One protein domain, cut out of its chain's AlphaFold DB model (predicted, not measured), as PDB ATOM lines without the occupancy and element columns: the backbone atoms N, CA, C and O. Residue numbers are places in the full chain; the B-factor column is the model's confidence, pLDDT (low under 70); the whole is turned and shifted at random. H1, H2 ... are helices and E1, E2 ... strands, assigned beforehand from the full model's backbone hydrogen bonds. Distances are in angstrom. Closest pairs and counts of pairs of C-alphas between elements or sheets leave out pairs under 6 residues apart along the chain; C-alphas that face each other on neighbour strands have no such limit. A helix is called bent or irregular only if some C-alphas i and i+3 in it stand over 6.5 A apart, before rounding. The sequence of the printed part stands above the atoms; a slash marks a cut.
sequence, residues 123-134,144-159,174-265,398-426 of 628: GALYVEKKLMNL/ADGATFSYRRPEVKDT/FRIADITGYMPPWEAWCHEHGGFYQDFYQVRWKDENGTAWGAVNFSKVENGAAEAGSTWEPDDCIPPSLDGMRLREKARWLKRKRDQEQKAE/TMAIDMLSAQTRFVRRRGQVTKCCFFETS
ATOM      1  N   GLY A 123     229.118 353.949 258.824       95.75
ATOM      2  CA  GLY A 123     228.084 354.661 258.073       95.75
ATOM      3  C   GLY A 123     226.756 353.910 258.018       95.75
ATOM      4  O   GLY A 123     225.710 354.541 258.130       95.75
ATOM      5  N   ALA A 124     226.769 352.575 257.930       96.88
ATOM      6  CA  ALA A 124     225.543 351.778 257.913       96.88
ATOM      7  C   ALA A 124     224.764 351.907 259.229       96.88
ATOM      8  O   ALA A 124     223.566 352.173 259.221       96.88
ATOM      9  N   LEU A 125     225.447 351.824 260.370       96.00
ATOM     10  CA  LEU A 125     224.816 352.041 261.673       96.00
ATOM     11  C   LEU A 125     224.241 353.460 261.805       96.00
ATOM     12  O   LEU A 125     223.201 353.649 262.437       96.00
ATOM     13  N   TYR A 126     224.913 354.459 261.227       97.38
ATOM     14  CA  TYR A 126     224.425 355.835 261.242       97.38
ATOM     15  C   TYR A 126     223.173 356.009 260.387       97.38
ATOM     16  O   TYR A 126     222.184 356.544 260.884       97.38
ATOM     17  N   VAL A 127     223.180 355.513 259.142       97.31
ATOM     18  CA  VAL A 127     221.995 355.558 258.273       97.31
ATOM     19  C   VAL A 127     220.822 354.873 258.960       97.31
ATOM     20  O   VAL A 127     219.783 355.502 259.124       97.31
ATOM     21  N   GLU A 128     221.015 353.654 259.470       96.94
ATOM     22  CA  GLU A 128     219.977 352.894 260.173       96.94
ATOM     23  C   GLU A 128     219.356 353.680 261.336       96.94
ATOM     24  O   GLU A 128     218.137 353.744 261.470       96.94
ATOM     25  N   LYS A 129     220.191 354.295 262.181       96.94
ATOM     26  CA  LYS A 129     219.724 354.957 263.408       96.94
ATOM     27  C   LYS A 129     219.236 356.386 263.208       96.94
ATOM     28  O   LYS A 129     218.524 356.888 264.077       96.94
ATOM     29  N   LYS A 130     219.704 357.081 262.168       96.94
ATOM     30  CA  LYS A 130     219.535 358.538 262.034       96.94
ATOM     31  C   LYS A 130     218.973 358.992 260.698       96.94
ATOM     32  O   LYS A 130     218.278 360.000 260.706       96.94
ATOM     33  N   LEU A 131     219.251 358.294 259.597       96.69
ATOM     34  CA  LEU A 131     218.862 358.731 258.246       96.69
ATOM     35  C   LEU A 131     217.812 357.837 257.575       96.69
ATOM     36  O   LEU A 131     217.422 358.120 256.447       96.69
ATOM     37  N   MET A 132     217.324 356.779 258.235       96.69
ATOM     38  CA  MET A 132     216.258 355.954 257.652       96.69
ATOM     39  C   MET A 132     215.000 356.772 257.380       96.69
ATOM     40  O   MET A 132     214.542 356.794 256.250       96.69
ATOM     41  N   ASN A 133     214.515 357.512 258.377       95.12
ATOM     42  CA  ASN A 133     213.291 358.315 258.263       95.12
ATOM     43  C   ASN A 133     213.588 359.820 258.165       95.12
ATOM     44  O   ASN A 133     212.731 360.647 258.469       95.12
ATOM     45  N   LEU A 134     214.826 360.180 257.821       96.56
ATOM     46  CA  LEU A 134     215.270 361.560 257.655       96.56
ATOM     47  C   LEU A 134     216.054 361.652 256.355       96.56
ATOM     48  O   LEU A 134     217.023 360.912 256.178       96.56
ATOM     49  N   ALA A 144     204.566 367.628 249.512       83.19
ATOM     50  CA  ALA A 144     203.278 367.550 248.829       83.19
ATOM     51  C   ALA A 144     202.184 368.397 249.508       83.19
ATOM     52  O   ALA A 144     201.214 368.766 248.848       83.19
ATOM     53  N   ASP A 145     202.359 368.726 250.792       87.25
ATOM     54  CA  ASP A 145     201.455 369.566 251.579       87.25
ATOM     55  C   ASP A 145     201.857 371.059 251.516       87.25
ATOM     56  O   ASP A 145     201.214 371.910 252.136       87.25
ATOM     57  N   GLY A 146     202.912 371.399 250.762       89.50
ATOM     58  CA  GLY A 146     203.460 372.754 250.643       89.50
ATOM     59  C   GLY A 146     204.333 373.183 251.829       89.50
ATOM     60  O   GLY A 146     204.727 374.351 251.924       89.50
ATOM     61  N   ALA A 147     204.651 372.274 252.756       91.56
ATOM     62  CA  ALA A 147     205.544 372.569 253.864       91.56
ATOM     63  C   ALA A 147     206.986 372.666 253.360       91.56
ATOM     64  O   ALA A 147     207.489 371.813 252.627       91.56
ATOM     65  N   THR A 148     207.670 373.735 253.768       91.44
ATOM     66  CA  THR A 148     209.046 374.005 253.357       91.44
ATOM     67  C   THR A 148     210.036 373.559 254.424       91.44
ATOM     68  O   THR A 148     209.987 374.000 255.572       91.44
ATOM     69  N   PHE A 149     210.984 372.717 254.025       91.50
ATOM     70  CA  PHE A 149     212.094 372.250 254.846       91.50
ATOM     71  C   PHE A 149     213.407 372.829 254.325       91.50
ATOM     72  O   PHE A 149     213.553 373.134 253.140       91.50
ATOM     73  N   SER A 150     214.379 372.979 255.218       91.62
ATOM     74  CA  SER A 150     215.714 373.457 254.874       91.62
ATOM     75  C   SER A 150     216.734 372.468 255.407       91.62
ATOM     76  O   SER A 150     216.727 372.162 256.603       91.62
ATOM     77  N   TYR A 151     217.583 371.955 254.516       94.94
ATOM     78  CA  TYR A 151     218.721 371.073 254.791       94.94
ATOM     79  C   TYR A 151     218.410 369.670 255.322       94.94
ATOM     80  O   TYR A 151     219.186 368.735 255.105       94.94
ATOM     81  N   ARG A 152     217.292 369.484 256.028       95.06
ATOM     82  CA  ARG A 152     216.820 368.187 256.512       95.06
ATOM     83  C   ARG A 152     215.302 368.115 256.460       95.06
ATOM     84  O   ARG A 152     214.620 368.980 257.007       95.06
ATOM     85  N   ARG A 153     214.801 367.027 255.882       94.19
ATOM     86  CA  ARG A 153     213.386 366.667 255.833       94.19
ATOM     87  C   ARG A 153     213.119 365.498 256.789       94.19
ATOM     88  O   ARG A 153     213.639 364.403 256.552       94.19
ATOM     89  N   PRO A 154     212.388 365.714 257.896       93.81
ATOM     90  CA  PRO A 154     212.012 364.644 258.809       93.81
ATOM     91  C   PRO A 154     210.844 363.818 258.247       93.81
ATOM     92  O   PRO A 154     210.171 364.235 257.312       93.81
ATOM     93  N   GLU A 155     210.595 362.662 258.865       89.19
ATOM     94  CA  GLU A 155     209.392 361.842 258.658       89.19
ATOM     95  C   GLU A 155     209.149 361.399 257.209       89.19
ATOM     96  O   GLU A 155     208.020 361.423 256.725       89.19
ATOM     97  N   VAL A 156     210.196 360.924 256.530       87.31
ATOM     98  CA  VAL A 156     210.033 360.221 255.248       87.31
ATOM     99  C   VAL A 156     209.182 358.970 255.497       87.31
ATOM    100  O   VAL A 156     209.595 358.079 256.245       87.31
ATOM    101  N   LYS A 157     207.974 358.931 254.928       88.75
ATOM    102  CA  LYS A 157     206.994 357.855 255.136       88.75
ATOM    103  C   LYS A 157     207.068 356.849 253.997       88.75
ATOM    104  O   LYS A 157     207.313 357.213 252.853       88.75
ATOM    105  N   ASP A 158     206.819 355.583 254.313       88.94
ATOM    106  CA  ASP A 158     206.610 354.560 253.290       88.94
ATOM    107  C   ASP A 158     205.228 354.780 252.675       88.94
ATOM    108  O   ASP A 158     204.216 354.266 253.150       88.94
ATOM    109  N   THR A 159     205.168 355.671 251.691       82.44
ATOM    110  CA  THR A 159     203.966 355.893 250.899       82.44
ATOM    111  C   THR A 159     203.839 354.764 249.893       82.44
ATOM    112  O   THR A 159     204.711 354.574 249.039       82.44
ATOM    113  N   PHE A 174     209.874 364.580 232.056       70.31
ATOM    114  CA  PHE A 174     210.587 363.338 232.364       70.31
ATOM    115  C   PHE A 174     209.893 362.602 233.514       70.31
ATOM    116  O   PHE A 174     209.509 363.213 234.512       70.31
ATOM    117  N   ARG A 175     209.744 361.284 233.373       87.50
ATOM    118  CA  ARG A 175     209.151 360.405 234.388       87.50
ATOM    119  C   ARG A 175     210.231 359.534 235.018       87.50
ATOM    120  O   ARG A 175     211.129 359.057 234.324       87.50
ATOM    121  N   ILE A 176     210.131 359.300 236.321       92.12
ATOM    122  CA  ILE A 176     211.033 358.398 237.042       92.12
ATOM    123  C   ILE A 176     210.507 356.968 236.886       92.12
ATOM    124  O   ILE A 176     209.363 356.673 237.223       92.12
ATOM    125  N   ALA A 177     211.330 356.083 236.326       91.69
ATOM    126  CA  ALA A 177     211.018 354.667 236.178       91.69
ATOM    127  C   ALA A 177     211.167 353.924 237.499       91.69
ATOM    128  O   ALA A 177     210.301 353.139 237.874       91.69
ATOM    129  N   ASP A 178     212.308 354.144 238.146       94.62
ATOM    130  CA  ASP A 178     212.715 353.458 239.361       94.62
ATOM    131  C   ASP A 178     213.825 354.253 240.054       94.62
ATOM    132  O   ASP A 178     214.505 355.076 239.428       94.62
ATOM    133  N   ILE A 179     214.037 353.954 241.332       96.88
ATOM    134  CA  ILE A 179     215.206 354.389 242.087       96.88
ATOM    135  C   ILE A 179     216.020 353.137 242.412       96.88
ATOM    136  O   ILE A 179     215.535 352.245 243.101       96.88
ATOM    137  N   THR A 180     217.246 353.047 241.898       97.06
ATOM    138  CA  THR A 180     218.066 351.818 241.913       97.06
ATOM    139  C   THR A 180     219.299 351.904 242.813       97.06
ATOM    140  O   THR A 180     220.045 350.932 242.975       97.06
ATOM    141  N   GLY A 181     219.525 353.068 243.416       97.69
ATOM    142  CA  GLY A 181     220.679 353.320 244.258       97.69
ATOM    143  C   GLY A 181     220.438 354.446 245.247       97.69
ATOM    144  O   GLY A 181     219.600 355.319 245.038       97.69
ATOM    145  N   TYR A 182     221.212 354.420 246.325       98.38
ATOM    146  CA  TYR A 182     221.244 355.448 247.355       98.38
ATOM    147  C   TYR A 182     222.699 355.744 247.706       98.38
ATOM    148  O   TYR A 182     223.520 354.825 247.797       98.38
ATOM    149  N   MET A 183     222.996 357.021 247.903       98.06
ATOM    150  CA  MET A 183     224.296 357.536 248.289       98.06
ATOM    151  C   MET A 183     224.099 358.522 249.452       98.06
ATOM    152  O   MET A 183     223.456 359.555 249.265       98.06
ATOM    153  N   PRO A 184     224.609 358.215 250.661       98.12
ATOM    154  CA  PRO A 184     224.451 359.095 251.813       98.12
ATOM    155  C   PRO A 184     225.295 360.376 251.670       98.12
ATOM    156  O   PRO A 184     226.251 360.400 250.887       98.12
ATOM    157  N   PRO A 185     225.052 361.409 252.497       98.12
ATOM    158  CA  PRO A 185     225.572 362.758 252.262       98.12
ATOM    159  C   PRO A 185     227.093 362.865 252.261       98.12
ATOM    160  O   PRO A 185     227.669 363.621 251.484       98.12
ATOM    161  N   TRP A 186     227.773 362.088 253.107       98.00
ATOM    162  CA  TRP A 186     229.239 362.071 253.142       98.00
ATOM    163  C   TRP A 186     229.854 361.375 251.922       98.00
ATOM    164  O   TRP A 186     230.932 361.778 251.490       98.00
ATOM    165  N   GLU A 187     229.179 360.368 251.352       97.31
ATOM    166  CA  GLU A 187     229.612 359.711 250.111       97.31
ATOM    167  C   GLU A 187     229.361 360.632 248.914       97.31
ATOM    168  O   GLU A 187     230.275 360.812 248.105       97.31
ATOM    169  N   ALA A 188     228.181 361.266 248.862       97.00
ATOM    170  CA  ALA A 188     227.768 362.205 247.818       97.00
ATOM    171  C   ALA A 188     228.675 363.430 247.740       97.00
ATOM    172  O   ALA A 188     229.169 363.776 246.668       97.00
ATOM    173  N   TRP A 189     229.005 364.023 248.885       96.56
ATOM    174  CA  TRP A 189     229.913 365.164 248.946       96.56
ATOM    175  C   TRP A 189     231.339 364.832 248.476       96.56
ATOM    176  O   TRP A 189     232.045 365.696 247.962       96.56
ATOM    177  N   CYS A 190     231.763 363.571 248.608       95.19
ATOM    178  CA  CYS A 190     233.037 363.080 248.075       95.19
ATOM    179  C   CYS A 190     232.901 362.452 246.673       95.19
ATOM    180  O   CYS A 190     233.841 361.798 246.216       95.19
ATOM    181  N   HIS A 191     231.732 362.511 246.038       93.94
ATOM    182  CA  HIS A 191     231.474 361.910 244.731       93.94
ATOM    183  C   HIS A 191     231.703 362.933 243.617       93.94
ATOM    184  O   HIS A 191     231.326 364.094 243.757       93.94
ATOM    185  N   GLU A 192     232.282 362.495 242.497       90.31
ATOM    186  CA  GLU A 192     232.642 363.371 241.369       90.31
ATOM    187  C   GLU A 192     231.428 363.997 240.662       90.31
ATOM    188  O   GLU A 192     231.531 365.096 240.136       90.31
ATOM    189  N   HIS A 193     230.282 363.314 240.703       88.50
ATOM    190  CA  HIS A 193     229.003 363.790 240.156       88.50
ATOM    191  C   HIS A 193     228.005 364.231 241.237       88.50
ATOM    192  O   HIS A 193     226.956 364.760 240.918       88.50
ATOM    193  N   GLY A 194     228.294 363.960 242.516       88.25
ATOM    194  CA  GLY A 194     227.392 364.308 243.620       88.25
ATOM    195  C   GLY A 194     227.717 365.691 244.162       88.25
ATOM    196  O   GLY A 194     226.862 366.564 244.191       88.25
ATOM    197  N   GLY A 195     228.970 365.905 244.575       91.56
ATOM    198  CA  GLY A 195     229.532 367.216 244.918       91.56
ATOM    199  C   GLY A 195     228.944 367.956 246.119       91.56
ATOM    200  O   GLY A 195     229.590 368.867 246.638       91.56
ATOM    201  N   PHE A 196     227.755 367.573 246.575       95.38
ATOM    202  CA  PHE A 196     226.970 368.270 247.582       95.38
ATOM    203  C   PHE A 196     226.656 367.349 248.759       95.38
ATOM    204  O   PHE A 196     226.512 366.135 248.617       95.38
ATOM    205  N   TYR A 197     226.553 367.931 249.952       97.44
ATOM    206  CA  TYR A 197     226.311 367.208 251.201       97.44
ATOM    207  C   TYR A 197     224.823 366.873 251.386       97.44
ATOM    208  O   TYR A 197     224.198 367.281 252.360       97.44
ATOM    209  N   GLN A 198     224.231 366.139 250.452       96.88
ATOM    210  CA  GLN A 198     222.823 365.738 250.492       96.88
ATOM    211  C   GLN A 198     222.663 364.239 250.243       96.88
ATOM    212  O   GLN A 198     223.584 363.589 249.755       96.88
ATOM    213  N   ASP A 199     221.499 363.685 250.568       98.00
ATOM    214  CA  ASP A 199     221.140 362.350 250.102       98.00
ATOM    215  C   ASP A 199     220.997 362.390 248.574       98.00
ATOM    216  O   ASP A 199     220.284 363.236 248.034       98.00
ATOM    217  N   PHE A 200     221.667 361.469 247.886       97.94
ATOM    218  CA  PHE A 200     221.538 361.275 246.444       97.94
ATOM    219  C   PHE A 200     220.950 359.902 246.156       97.94
ATOM    220  O   PHE A 200     221.227 358.921 246.853       97.94
ATOM    221  N   TYR A 201     220.176 359.818 245.084       98.19
ATOM    222  CA  TYR A 201     219.582 358.574 244.634       98.19
ATOM    223  C   TYR A 201     219.843 358.355 243.156       98.19
ATOM    224  O   TYR A 201     219.815 359.283 242.355       98.19
ATOM    225  N   GLN A 202     220.096 357.105 242.793       97.94
ATOM    226  CA  GLN A 202     220.266 356.735 241.401       97.94
ATOM    227  C   GLN A 202     218.879 356.547 240.789       97.94
ATOM    228  O   GLN A 202     218.169 355.605 241.137       97.94
ATOM    229  N   VAL A 203     218.486 357.461 239.913       97.19
ATOM    230  CA  VAL A 203     217.177 357.522 239.269       97.19
ATOM    231  C   VAL A 203     217.298 356.972 237.859       97.19
ATOM    232  O   VAL A 203     218.130 357.440 237.086       97.19
ATOM    233  N   ARG A 204     216.453 356.002 237.504       95.69
ATOM    234  CA  ARG A 204     216.302 355.522 236.127       95.69
ATOM    235  C   ARG A 204     215.125 356.238 235.475       95.69
ATOM    236  O   ARG A 204     214.037 356.247 236.043       95.69
ATOM    237  N   TRP A 205     215.305 356.801 234.285       93.81
ATOM    238  CA  TRP A 205     214.281 357.617 233.612       93.81
ATOM    239  C   TRP A 205     213.400 356.806 232.648       93.81
ATOM    240  O   TRP A 205     213.878 355.846 232.039       93.81
ATOM    241  N   LYS A 206     212.124 357.197 232.485       89.94
ATOM    242  CA  LYS A 206     211.176 356.704 231.461       89.94
ATOM    243  C   LYS A 206     211.067 357.671 230.282       89.94
ATOM    244  O   LYS A 206     211.191 358.885 230.449       89.94
ATOM    245  N   ASP A 207     210.840 357.124 229.095       82.25
ATOM    246  CA  ASP A 207     210.500 357.858 227.880       82.25
ATOM    247  C   ASP A 207     209.007 358.177 227.831       82.25
ATOM    248  O   ASP A 207     208.242 357.840 228.740       82.25
ATOM    249  N   GLU A 208     208.602 358.874 226.773       78.56
ATOM    250  CA  GLU A 208     207.208 359.263 226.547       78.56
ATOM    251  C   GLU A 208     206.280 358.044 226.424       78.56
ATOM    252  O   GLU A 208     205.111 358.123 226.787       78.56
ATOM    253  N   ASN A 209     206.822 356.893 226.014       78.81
ATOM    254  CA  ASN A 209     206.106 355.623 225.907       78.81
ATOM    255  C   ASN A 209     206.108 354.831 227.228       78.81
ATOM    256  O   ASN A 209     205.685 353.676 227.264       78.81
ATOM    257  N   GLY A 210     206.629 355.407 228.316       76.62
ATOM    258  CA  GLY A 210     206.741 354.751 229.617       76.62
ATOM    259  C   GLY A 210     207.842 353.686 229.705       76.62
ATOM    260  O   GLY A 210     207.947 353.009 230.732       76.62
ATOM    261  N   THR A 211     208.681 353.551 228.677       81.38
ATOM    262  CA  THR A 211     209.798 352.603 228.626       81.38
ATOM    263  C   THR A 211     211.047 353.233 229.237       81.38
ATOM    264  O   THR A 211     211.314 354.417 229.062       81.38
ATOM    265  N   ALA A 212     211.838 352.471 229.993       81.12
ATOM    266  CA  ALA A 212     213.073 353.003 230.567       81.12
ATOM    267  C   ALA A 212     214.068 353.429 229.465       81.12
ATOM    268  O   ALA A 212     214.243 352.703 228.486       81.12
ATOM    269  N   TRP A 213     214.796 354.535 229.664       82.12
ATOM    270  CA  TRP A 213     215.849 355.050 228.762       82.12
ATOM    271  C   TRP A 213     217.116 354.174 228.750       82.12
ATOM    272  O   TRP A 213     218.237 354.674 228.708       82.12
ATOM    273  N   GLY A 214     216.979 352.848 228.792       80.19
ATOM    274  CA  GLY A 214     218.087 351.912 228.994       80.19
ATOM    275  C   GLY A 214     219.192 351.969 227.931       80.19
ATOM    276  O   GLY A 214     220.274 351.444 228.165       80.19
ATOM    277  N   ALA A 215     218.958 352.615 226.785       84.12
ATOM    278  CA  ALA A 215     219.951 352.775 225.723       84.12
ATOM    279  C   ALA A 215     220.809 354.049 225.843       84.12
ATOM    280  O   ALA A 215     221.860 354.138 225.205       84.12
ATOM    281  N   VAL A 216     220.391 355.050 226.628       88.81
ATOM    282  CA  VAL A 216     221.080 356.347 226.671       88.81
ATOM    283  C   VAL A 216     222.132 356.351 227.769       88.81
ATOM    284  O   VAL A 216     221.839 356.157 228.942       88.81
ATOM    285  N   ASN A 217     223.387 356.583 227.397       90.75
ATOM    286  CA  ASN A 217     224.474 356.661 228.361       90.75
ATOM    287  C   ASN A 217     224.581 358.081 228.938       90.75
ATOM    288  O   ASN A 217     225.074 358.990 228.268       90.75
ATOM    289  N   PHE A 218     224.168 358.245 230.196       90.69
ATOM    290  CA  PHE A 218     224.269 359.510 230.920       90.69
ATOM    291  C   PHE A 218     225.570 359.672 231.716       90.69
ATOM    292  O   PHE A 218     225.760 360.721 232.305       90.69
ATOM    293  N   SER A 219     226.514 358.725 231.703       91.25
ATOM    294  CA  SER A 219     227.750 358.796 232.519       91.25
ATOM    295  C   SER A 219     228.602 360.061 232.340       91.25
ATOM    296  O   SER A 219     229.464 360.334 233.163       91.25
ATOM    297  N   LYS A 220     228.386 360.836 231.270       89.12
ATOM    298  CA  LYS A 220     229.113 362.085 230.988       89.12
ATOM    299  C   LYS A 220     228.338 363.362 231.330       89.12
ATOM    300  O   LYS A 220     228.836 364.445 231.033       89.12
ATOM    301  N   VAL A 221     227.120 363.263 231.864       87.25
ATOM    302  CA  VAL A 221     226.351 364.442 232.301       87.25
ATOM    303  C   VAL A 221     226.702 364.801 233.748       87.25
ATOM    304  O   VAL A 221     227.339 364.010 234.436       87.25
ATOM    305  N   GLU A 222     226.303 365.992 234.202       81.44
ATOM    306  CA  GLU A 222     226.609 366.552 235.535       81.44
ATOM    307  C   GLU A 222     226.370 365.541 236.667       81.44
ATOM    308  O   GLU A 222     227.280 365.247 237.438       81.44
ATOM    309  N   ASN A 223     225.202 364.900 236.630       89.50
ATOM    310  CA  ASN A 223     224.745 363.868 237.555       89.50
ATOM    311  C   ASN A 223     224.827 362.456 236.945       89.50
ATOM    312  O   ASN A 223     224.014 361.585 237.240       89.50
ATOM    313  N   GLY A 224     225.749 362.207 236.017       90.69
ATOM    314  CA  GLY A 224     225.817 360.939 235.296       90.69
ATOM    315  C   GLY A 224     226.003 359.727 236.207       90.69
ATOM    316  O   GLY A 224     226.858 359.725 237.092       90.69
ATOM    317  N   ALA A 225     225.232 358.663 235.975       93.88
ATOM    318  CA  ALA A 225     225.517 357.351 236.547       93.88
ATOM    319  C   ALA A 225     226.178 356.447 235.497       93.88
ATOM    320  O   ALA A 225     225.964 356.592 234.292       93.88
ATOM    321  N   ALA A 226     226.982 355.485 235.955       93.75
ATOM    322  CA  ALA A 226     227.605 354.496 235.074       93.75
ATOM    323  C   ALA A 226     226.570 353.576 234.395       93.75
ATOM    324  O   ALA A 226     226.819 353.032 233.322       93.75
ATOM    325  N   GLU A 227     225.411 353.397 235.027       94.31
ATOM    326  CA  GLU A 227     224.306 352.614 234.494       94.31
ATOM    327  C   GLU A 227     223.532 353.404 233.431       94.31
ATOM    328  O   GLU A 227     223.096 354.533 233.670       94.31
ATOM    329  N   ALA A 228     223.329 352.802 232.258       92.19
ATOM    330  CA  ALA A 228     222.587 353.432 231.172       92.19
ATOM    331  C   ALA A 228     221.147 353.780 231.595       92.19
ATOM    332  O   ALA A 228     220.502 353.072 232.371       92.19
ATOM    333  N   GLY A 229     220.652 354.910 231.098       92.88
ATOM    334  CA  GLY A 229     219.332 355.439 231.417       92.88
ATOM    335  C   GLY A 229     219.192 356.010 232.826       92.88
ATOM    336  O   GLY A 229     218.069 356.332 233.211       92.88
ATOM    337  N   SER A 230     220.288 356.122 233.591       96.06
ATOM    338  CA  SER A 230     220.246 356.551 234.991       96.06
ATOM    339  C   SER A 230     221.135 357.761 235.297       96.06
ATOM    340  O   SER A 230     222.195 357.934 234.694       96.06
ATOM    341  N   THR A 231     220.726 358.568 236.273       96.56
ATOM    342  CA  THR A 231     221.498 359.690 236.841       96.56
ATOM    343  C   THR A 231     221.429 359.670 238.370       96.56
ATOM    344  O   THR A 231     220.583 358.996 238.952       96.56
ATOM    345  N   TRP A 232     222.352 360.358 239.036       97.31
ATOM    346  CA  TRP A 232     222.369 360.584 240.476       97.31
ATOM    347  C   TRP A 232     221.652 361.890 240.804       97.31
ATOM    348  O   TRP A 232     222.229 362.960 240.662       97.31
ATOM    349  N   GLU A 233     220.416 361.815 241.276       96.19
ATOM    350  CA  GLU A 233     219.632 363.002 241.612       96.19
ATOM    351  C   GLU A 233     219.660 363.288 243.119       96.19
ATOM    352  O   GLU A 233     219.571 362.346 243.920       96.19
ATOM    353  N   PRO A 234     219.769 364.565 243.529       96.12
ATOM    354  CA  PRO A 234     219.654 364.948 244.932       96.12
ATOM    355  C   PRO A 234     218.222 364.725 245.447       96.12
ATOM    356  O   PRO A 234     217.261 364.693 244.672       96.12
ATOM    357  N   ASP A 235     218.059 364.561 246.767       95.19
ATOM    358  CA  ASP A 235     216.749 364.287 247.387       95.19
ATOM    359  C   ASP A 235     215.694 365.340 247.024       95.19
ATOM    360  O   ASP A 235     214.528 364.983 246.873       95.19
ATOM    361  N   ASP A 236     216.088 366.601 246.840       92.81
ATOM    362  CA  ASP A 236     215.192 367.712 246.507       92.81
ATOM    363  C   ASP A 236     214.693 367.740 245.057       92.81
ATOM    364  O   ASP A 236     213.667 368.364 244.783       92.81
ATOM    365  N   CYS A 237     215.323 366.987 244.154       93.06
ATOM    366  CA  CYS A 237     214.849 366.794 242.782       93.06
ATOM    367  C   CYS A 237     213.824 365.657 242.641       93.06
ATOM    368  O   CYS A 237     213.223 365.496 241.577       93.06
ATOM    369  N   ILE A 238     213.621 364.845 243.681       92.56
ATOM    370  CA  ILE A 238     212.723 363.688 243.632       92.56
ATOM    371  C   ILE A 238     211.389 364.064 244.312       92.56
ATOM    372  O   ILE A 238     211.377 364.631 245.406       92.56
ATOM    373  N   PRO A 239     210.224 363.762 243.720       91.38
ATOM    374  CA  PRO A 239     208.947 364.117 244.333       91.38
ATOM    375  C   PRO A 239     208.691 363.322 245.632       91.38
ATOM    376  O   PRO A 239     209.104 362.162 245.734       91.38
ATOM    377  N   PRO A 240     207.991 363.894 246.633       90.75
ATOM    378  CA  PRO A 240     207.632 363.195 247.876       90.75
ATOM    379  C   PRO A 240     206.835 361.901 247.663       90.75
ATOM    380  O   PRO A 240     206.966 360.961 248.439       90.75
ATOM    381  N   SER A 241     206.056 361.806 246.579       89.12
ATOM    382  CA  SER A 241     205.282 360.604 246.233       89.12
ATOM    383  C   SER A 241     206.142 359.346 246.041       89.12
ATOM    384  O   SER A 241     205.630 358.233 246.137       89.12
ATOM    385  N   LEU A 242     207.450 359.506 245.812       92.88
ATOM    386  CA  LEU A 242     208.412 358.413 245.650       92.88
ATOM    387  C   LEU A 242     209.193 358.085 246.936       92.88
ATOM    388  O   LEU A 242     210.192 357.366 246.882       92.88
ATOM    389  N   ASP A 243     208.753 358.562 248.104       94.06
ATOM    390  CA  ASP A 243     209.406 358.276 249.390       94.06
ATOM    391  C   ASP A 243     209.510 356.775 249.699       94.06
ATOM    392  O   ASP A 243     210.568 356.314 250.138       94.06
ATOM    393  N   GLY A 244     208.490 355.980 249.358       94.38
ATOM    394  CA  GLY A 244     208.567 354.520 249.459       94.38
ATOM    395  C   GLY A 244     209.726 353.918 248.643       94.38
ATOM    396  O   GLY A 244     210.408 353.003 249.104       94.38
ATOM    397  N   MET A 245     210.035 354.459 247.454       95.62
ATOM    398  CA  MET A 245     211.206 354.024 246.668       95.62
ATOM    399  C   MET A 245     212.524 354.410 247.350       95.62
ATOM    400  O   MET A 245     213.422 353.571 247.463       95.62
ATOM    401  N   ARG A 246     212.627 355.645 247.862       95.75
ATOM    402  CA  ARG A 246     213.812 356.128 248.594       95.75
ATOM    403  C   ARG A 246     214.129 355.253 249.808       95.75
ATOM    404  O   ARG A 246     215.274 354.837 249.993       95.75
ATOM    405  N   LEU A 247     213.116 354.941 250.621       96.75
ATOM    406  CA  LEU A 247     213.265 354.114 251.822       96.75
ATOM    407  C   LEU A 247     213.729 352.695 251.482       96.75
ATOM    408  O   LEU A 247     214.624 352.157 252.147       96.75
ATOM    409  N   ARG A 248     213.182 352.105 250.410       96.81
ATOM    410  CA  ARG A 248     213.634 350.801 249.909       96.81
ATOM    411  C   ARG A 248     215.104 350.830 249.503       96.81
ATOM    412  O   ARG A 248     215.841 349.919 249.883       96.81
ATOM    413  N   GLU A 249     215.558 351.865 248.802       97.62
ATOM    414  CA  GLU A 249     216.967 351.976 248.408       97.62
ATOM    415  C   GLU A 249     217.910 352.256 249.580       97.62
ATOM    416  O   GLU A 249     218.983 351.649 249.647       97.62
ATOM    417  N   LYS A 250     217.497 353.059 250.569       98.00
ATOM    418  CA  LYS A 250     218.227 353.203 251.842       98.00
ATOM    419  C   LYS A 250     218.415 351.844 252.525       98.00
ATOM    420  O   LYS A 250     219.532 351.488 252.912       98.00
ATOM    421  N   ALA A 251     217.358 351.033 252.597       98.06
ATOM    422  CA  ALA A 251     217.421 349.684 253.162       98.06
ATOM    423  C   ALA A 251     218.306 348.727 252.335       98.06
ATOM    424  O   ALA A 251     219.091 347.958 252.902       98.06
ATOM    425  N   ARG A 252     218.243 348.783 250.995       97.94
ATOM    426  CA  ARG A 252     219.120 347.987 250.114       97.94
ATOM    427  C   ARG A 252     220.584 348.392 250.262       97.94
ATOM    428  O   ARG A 252     221.451 347.520 250.324       97.94
ATOM    429  N   TRP A 253     220.882 349.686 250.350       98.00
ATOM    430  CA  TRP A 253     222.230 350.187 250.614       98.00
ATOM    431  C   TRP A 253     222.752 349.718 251.977       98.00
ATOM    432  O   TRP A 253     223.871 349.213 252.047       98.00
ATOM    433  N   LEU A 254     221.928 349.772 253.033       97.88
ATOM    434  CA  LEU A 254     222.289 349.257 254.361       97.88
ATOM    435  C   LEU A 254     222.685 347.784 254.316       97.88
ATOM    436  O   LEU A 254     223.714 347.397 254.875       97.88
ATOM    437  N   LYS A 255     221.880 346.969 253.630       97.62
ATOM    438  CA  LYS A 255     222.166 345.548 253.435       97.62
ATOM    439  C   LYS A 255     223.493 345.355 252.696       97.62
ATOM    440  O   LYS A 255     224.374 344.679 253.216       97.62
ATOM    441  N   ARG A 256     223.684 346.031 251.553       97.06
ATOM    442  CA  ARG A 256     224.929 345.966 250.762       97.06
ATOM    443  C   ARG A 256     226.163 346.349 251.582       97.06
ATOM    444  O   ARG A 256     227.170 345.650 251.515       97.06
ATOM    445  N   LYS A 257     226.099 347.428 252.368       95.75
ATOM    446  CA  LYS A 257     227.225 347.871 253.206       95.75
ATOM    447  C   LYS A 257     227.527 346.872 254.319       95.75
ATOM    448  O   LYS A 257     228.693 346.557 254.523       95.75
ATOM    449  N   ARG A 258     226.515 346.316 254.992       95.62
ATOM    450  CA  ARG A 258     226.723 345.258 255.998       95.62
ATOM    451  C   ARG A 258     227.380 344.020 255.400       95.62
ATOM    452  O   ARG A 258     228.326 343.506 255.986       95.62
ATOM    453  N   ASP A 259     226.922 343.590 254.228       95.06
ATOM    454  CA  ASP A 259     227.492 342.438 253.529       95.06
ATOM    455  C   ASP A 259     228.961 342.700 253.141       95.06
ATOM    456  O   ASP A 259     229.820 341.839 253.334       95.06
ATOM    457  N   GLN A 260     229.280 343.915 252.670       94.00
ATOM    458  CA  GLN A 260     230.656 344.344 252.386       94.00
ATOM    459  C   GLN A 260     231.533 344.367 253.645       94.00
ATOM    460  O   GLN A 260     232.665 343.887 253.606       94.00
ATOM    461  N   GLU A 261     231.031 344.892 254.765       91.31
ATOM    462  CA  GLU A 261     231.771 344.932 256.030       91.31
ATOM    463  C   GLU A 261     232.027 343.532 256.595       91.31
ATOM    464  O   GLU A 261     233.142 343.246 257.025       91.31
ATOM    465  N   GLN A 262     231.026 342.648 256.555       94.00
ATOM    466  CA  GLN A 262     231.173 341.255 256.978       94.00
ATOM    467  C   GLN A 262     232.159 340.498 256.091       94.00
ATOM    468  O   GLN A 262     232.947 339.696 256.592       94.00
ATOM    469  N   LYS A 263     232.133 340.748 254.777       94.94
ATOM    470  CA  LYS A 263     233.097 340.163 253.846       94.94
ATOM    471  C   LYS A 263     234.514 340.664 254.128       94.94
ATOM    472  O   LYS A 263     235.417 339.845 254.227       94.94
ATOM    473  N   ALA A 264     234.699 341.969 254.328       92.25
ATOM    474  CA  ALA A 264     236.005 342.548 254.635       92.25
ATOM    475  C   ALA A 264     236.590 342.020 255.957       92.25
ATOM    476  O   ALA A 264     237.793 341.780 256.033       92.25
ATOM    477  N   GLU A 265     235.757 341.802 256.981       92.62
ATOM    478  CA  GLU A 265     236.211 341.198 258.239       92.62
ATOM    479  C   GLU A 265     236.646 339.740 258.030       92.62
ATOM    480  O   GLU A 265     237.745 339.369 258.434       92.62
ATOM    481  N   THR A 398     230.264 381.215 214.435       76.81
ATOM    482  CA  THR A 398     230.771 380.760 215.737       76.81
ATOM    483  C   THR A 398     231.073 381.950 216.636       76.81
ATOM    484  O   THR A 398     230.572 382.005 217.751       76.81
ATOM    485  N   MET A 399     231.776 382.969 216.132       76.12
ATOM    486  CA  MET A 399     232.055 384.191 216.883       76.12
ATOM    487  C   MET A 399     230.767 384.918 217.281       76.12
ATOM    488  O   MET A 399     230.682 385.439 218.387       76.12
ATOM    489  N   ALA A 400     229.756 384.981 216.413       71.31
ATOM    490  CA  ALA A 400     228.472 385.594 216.741       71.31
ATOM    491  C   ALA A 400     227.710 384.804 217.819       71.31
ATOM    492  O   ALA A 400     227.205 385.418 218.756       71.31
ATOM    493  N   ILE A 401     227.669 383.472 217.713       73.31
ATOM    494  CA  ILE A 401     227.086 382.560 218.710       73.31
ATOM    495  C   ILE A 401     227.823 382.706 220.040       73.31
ATOM    496  O   ILE A 401     227.179 382.837 221.075       73.31
ATOM    497  N   ASP A 402     229.151 382.755 220.019       78.62
ATOM    498  CA  ASP A 402     229.976 382.897 221.212       78.62
ATOM    499  C   ASP A 402     229.785 384.277 221.845       78.62
ATOM    500  O   ASP A 402     229.533 384.366 223.043       78.62
ATOM    501  N   MET A 403     229.793 385.354 221.050       74.12
ATOM    502  CA  MET A 403     229.502 386.714 221.520       74.12
ATOM    503  C   MET A 403     228.093 386.847 222.098       74.12
ATOM    504  O   MET A 403     227.902 387.603 223.049       74.12
ATOM    505  N   LEU A 404     227.108 386.163 221.515       73.56
ATOM    506  CA  LEU A 404     225.742 386.120 222.023       73.56
ATOM    507  C   LEU A 404     225.681 385.300 223.320       73.56
ATOM    508  O   LEU A 404     225.134 385.774 224.306       73.56
ATOM    509  N   SER A 405     226.336 384.136 223.370       73.62
ATOM    510  CA  SER A 405     226.424 383.283 224.563       73.62
ATOM    511  C   SER A 405     227.167 383.938 225.727       73.62
ATOM    512  O   SER A 405     226.811 383.729 226.879       73.62
ATOM    513  N   ALA A 406     228.150 384.792 225.433       76.56
ATOM    514  CA  ALA A 406     228.889 385.563 226.425       76.56
ATOM    515  C   ALA A 406     228.034 386.674 227.058       76.56
ATOM    516  O   ALA A 406     228.402 387.231 228.093       76.56
ATOM    517  N   GLN A 407     226.877 387.002 226.471       73.12
ATOM    518  CA  GLN A 407     225.875 387.877 227.079       73.12
ATOM    519  C   GLN A 407     224.995 387.058 228.027       73.12
ATOM    520  O   GLN A 407     223.784 386.976 227.858       73.12
ATOM    521  N   THR A 408     225.599 386.471 229.055       68.69
ATOM    522  CA  THR A 408     224.952 385.495 229.950       68.69
ATOM    523  C   THR A 408     223.765 386.062 230.739       68.69
ATOM    524  O   THR A 408     222.819 385.362 231.102       68.69
ATOM    525  N   ARG A 409     223.750 387.387 230.926       57.91
ATOM    526  CA  ARG A 409     222.614 388.141 231.488       57.91
ATOM    527  C   ARG A 409     221.404 388.232 230.551       57.91
ATOM    528  O   ARG A 409     220.328 388.615 230.999       57.91
ATOM    529  N   PHE A 410     221.602 387.967 229.264       60.19
ATOM    530  CA  PHE A 410     220.599 388.075 228.207       60.19
ATOM    531  C   PHE A 410     220.089 386.714 227.780       60.19
ATOM    532  O   PHE A 410     218.883 386.469 227.788       60.19
ATOM    533  N   VAL A 411     221.018 385.845 227.412       67.94
ATOM    534  CA  VAL A 411     220.706 384.516 226.934       67.94
ATOM    535  C   VAL A 411     221.539 383.500 227.679       67.94
ATOM    536  O   VAL A 411     222.741 383.663 227.881       67.94
ATOM    537  N   ARG A 412     220.886 382.411 228.043       74.12
ATOM    538  CA  ARG A 412     221.515 381.200 228.518       74.12
ATOM    539  C   ARG A 412     221.603 380.239 227.348       74.12
ATOM    540  O   ARG A 412     220.594 379.881 226.740       74.12
ATOM    541  N   ARG A 413     222.817 379.805 227.018       78.62
ATOM    542  CA  ARG A 413     223.004 378.714 226.062       78.62
ATOM    543  C   ARG A 413     222.526 377.422 226.729       78.62
ATOM    544  O   ARG A 413     223.040 377.031 227.772       78.62
ATOM    545  N   ARG A 414     221.518 376.780 226.150       71.69
ATOM    546  CA  ARG A 414     220.947 375.507 226.602       71.69
ATOM    547  C   ARG A 414     221.237 374.418 225.575       71.69
ATOM    548  O   ARG A 414     221.644 374.686 224.444       71.69
ATOM    549  N   GLY A 415     221.083 373.172 226.017       66.31
ATOM    550  CA  GLY A 415     221.199 371.990 225.166       66.31
ATOM    551  C   GLY A 415     222.570 371.771 224.516       66.31
ATOM    552  O   GLY A 415     222.677 371.021 223.552       66.31
ATOM    553  N   GLN A 416     223.646 372.343 225.078       62.53
ATOM    554  CA  GLN A 416     225.016 371.895 224.771       62.53
ATOM    555  C   GLN A 416     225.188 370.395 225.062       62.53
ATOM    556  O   GLN A 416     225.885 369.706 224.325       62.53
ATOM    557  N   VAL A 417     224.503 369.886 226.093       50.53
ATOM    558  CA  VAL A 417     224.512 368.465 226.473       50.53
ATOM    559  C   VAL A 417     223.598 367.630 225.571       50.53
ATOM    560  O   VAL A 417     224.012 366.589 225.073       50.53
ATOM    561  N   THR A 418     222.378 368.102 225.290       59.50
ATOM    562  CA  THR A 418     221.411 367.398 224.422       59.50
ATOM    563  C   THR A 418     221.725 367.529 222.928       59.50
ATOM    564  O   THR A 418     221.018 366.963 222.102       59.50
ATOM    565  N   LYS A 419     222.763 368.297 222.563       56.41
ATOM    566  CA  LYS A 419     223.097 368.760 221.202       56.41
ATOM    567  C   LYS A 419     222.026 369.621 220.523       56.41
ATOM    568  O   LYS A 419     222.276 370.147 219.441       56.41
ATOM    569  N   CYS A 420     220.887 369.856 221.164       44.84
ATOM    570  CA  CYS A 420     219.909 370.851 220.750       44.84
ATOM    571  C   CYS A 420     220.407 372.227 221.214       44.84
ATOM    572  O   CYS A 420     220.008 372.718 222.262       44.84
ATOM    573  N   CYS A 421     221.345 372.829 220.482       59.16
ATOM    574  CA  CYS A 421     221.896 374.136 220.842       59.16
ATOM    575  C   CYS A 421     220.843 375.235 220.632       59.16
ATOM    576  O   CYS A 421     220.682 375.721 219.516       59.16
ATOM    577  N   PHE A 422     220.163 375.655 221.698       72.75
ATOM    578  CA  PHE A 422     219.258 376.806 221.672       72.75
ATOM    579  C   PHE A 422     219.662 377.853 222.710       72.75
ATOM    580  O   PHE A 422     220.320 377.561 223.710       72.75
ATOM    581  N   PHE A 423     219.283 379.100 222.448       72.50
ATOM    582  CA  PHE A 423     219.413 380.198 223.395       72.50
ATOM    583  C   PHE A 423     218.073 380.386 224.101       72.50
ATOM    584  O   PHE A 423     217.058 380.617 223.451       72.50
ATOM    585  N   GLU A 424     218.068 380.280 225.423       69.88
ATOM    586  CA  GLU A 424     216.926 380.648 226.260       69.88
ATOM    587  C   GLU A 424     217.162 382.052 226.819       69.88
ATOM    588  O   GLU A 424     218.294 382.400 227.143       69.88
ATOM    589  N   THR A 425     216.124 382.874 226.947       66.75
ATOM    590  CA  THR A 425     216.274 384.186 227.594       66.75
ATOM    591  C   THR A 425     216.404 384.022 229.109       66.75
ATOM    592  O   THR A 425     215.651 383.276 229.728       66.75
ATOM    593  N   SER A 426     217.366 384.708 229.730       58.25
ATOM    594  CA  SER A 426     217.697 384.517 231.154       58.25
ATOM    595  C   SER A 426     216.664 385.113 232.137       58.25
ATOM    596  O   SER A 426     216.858 385.009 233.345       58.25
TER     597      SER A 426
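AT A GLANCE: This is residues 123 to 134, 144 to 159, 174 to 265 and 398 to 426 of the 628 residues of an uncharacterized protein of Symbiodinium microadriaticum (UniProt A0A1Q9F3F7). A larger lobe is built on a small, strongly twisted sheet of three strands, E2, E3 and E4, with the long helix H3 along one face and the short H1 side by side with part of H3. A small second lobe, the hairpin E5 and E6 with H4 packed on it, is set off at one end of the long axis. The printed part has 149 residues, with four named helices and six named strands in the order H1 E1 E2 H2 E3 E4 H3 H4 E5 E6; the class is mixed, helices and strands. The sheet order is E2 - E3 - E4, antiparallel, and E5 - E6 is antiparallel too. The whole is loose, with a radius of gyration of the C-alphas of 18.5 A, and elongated, spanning 60 by 37 by 34 A.

HOW THE PARTS SIT: H1, residues 123 to 131, touches residues 250 to 258 of H3, residues 240 to 265, at a shallow tilt of 28 degrees, opposite ways; the closest C-alphas are those of Ala 124 and Leu 254, 5.4 A apart. E1, residues 152 to 154, pairs with no named strand. E2, residues 175 to 183, bends by 70 degrees at residue 178. It is antiparallel to E3, residues 200 to 206, with N 180 and O 202 at 2.8 A. H2, residues 185 to 189, is on this sheet at a height over the sheet of 7.3 A, on the opposite face from H3. E3 and E4, residues 230 to 234, form a hairpin, with N 203 and O 231 at 2.8 A. H3 lies over E2 at a height over the sheet of 5.3 A and runs along the strands, at 27 degrees to E2 on the local plane; the closest C-alphas are those of Tyr 182 and Glu 249, 5.6 A apart. H3 is irregular, with C-alphas 241 and 244 at 7.6 A. The closest C-alphas of H4, residues 398 to 405, and E5, residues 411 to 414, are those of Ser 405 and Arg 413, 5.9 A apart. E5 and E6, residues 422 to 425, form a hairpin, with N 412 and O 424 at 2.7 A. Every O i to N i+4 pair is within hydrogen-bond range in H1, H2 and H4, and 20 of 22 are in H3.

IN THESE COORDINATES: H1 begins at C-alpha 123, (228.084, 354.661, 258.073). E2 measures 20.8 A from first to last C-alpha, E3 18.8 A and E4 13.0 A. H3 measures 37.5 A and ends at C-alpha 265, (236.211, 341.198, 258.239). E6 ends at C-alpha 425, (216.274, 384.186, 227.594).

THE WHOLE: The two C-alphas farthest apart are those of Glu 265 and Ala 400, at 61.3 A. Residues 135 to 143, 160 to 173 and 266 to 397 are not printed, and the gaps between C-alphas across these cuts are 16.0 A, 21.0 A and 58.3 A. The link from E3 to E4 is long, 23 residues. The mean pLDDT of the printed part is 87.9, with residues 408 to 411, 415 to 421 and 424 to 426 under 70.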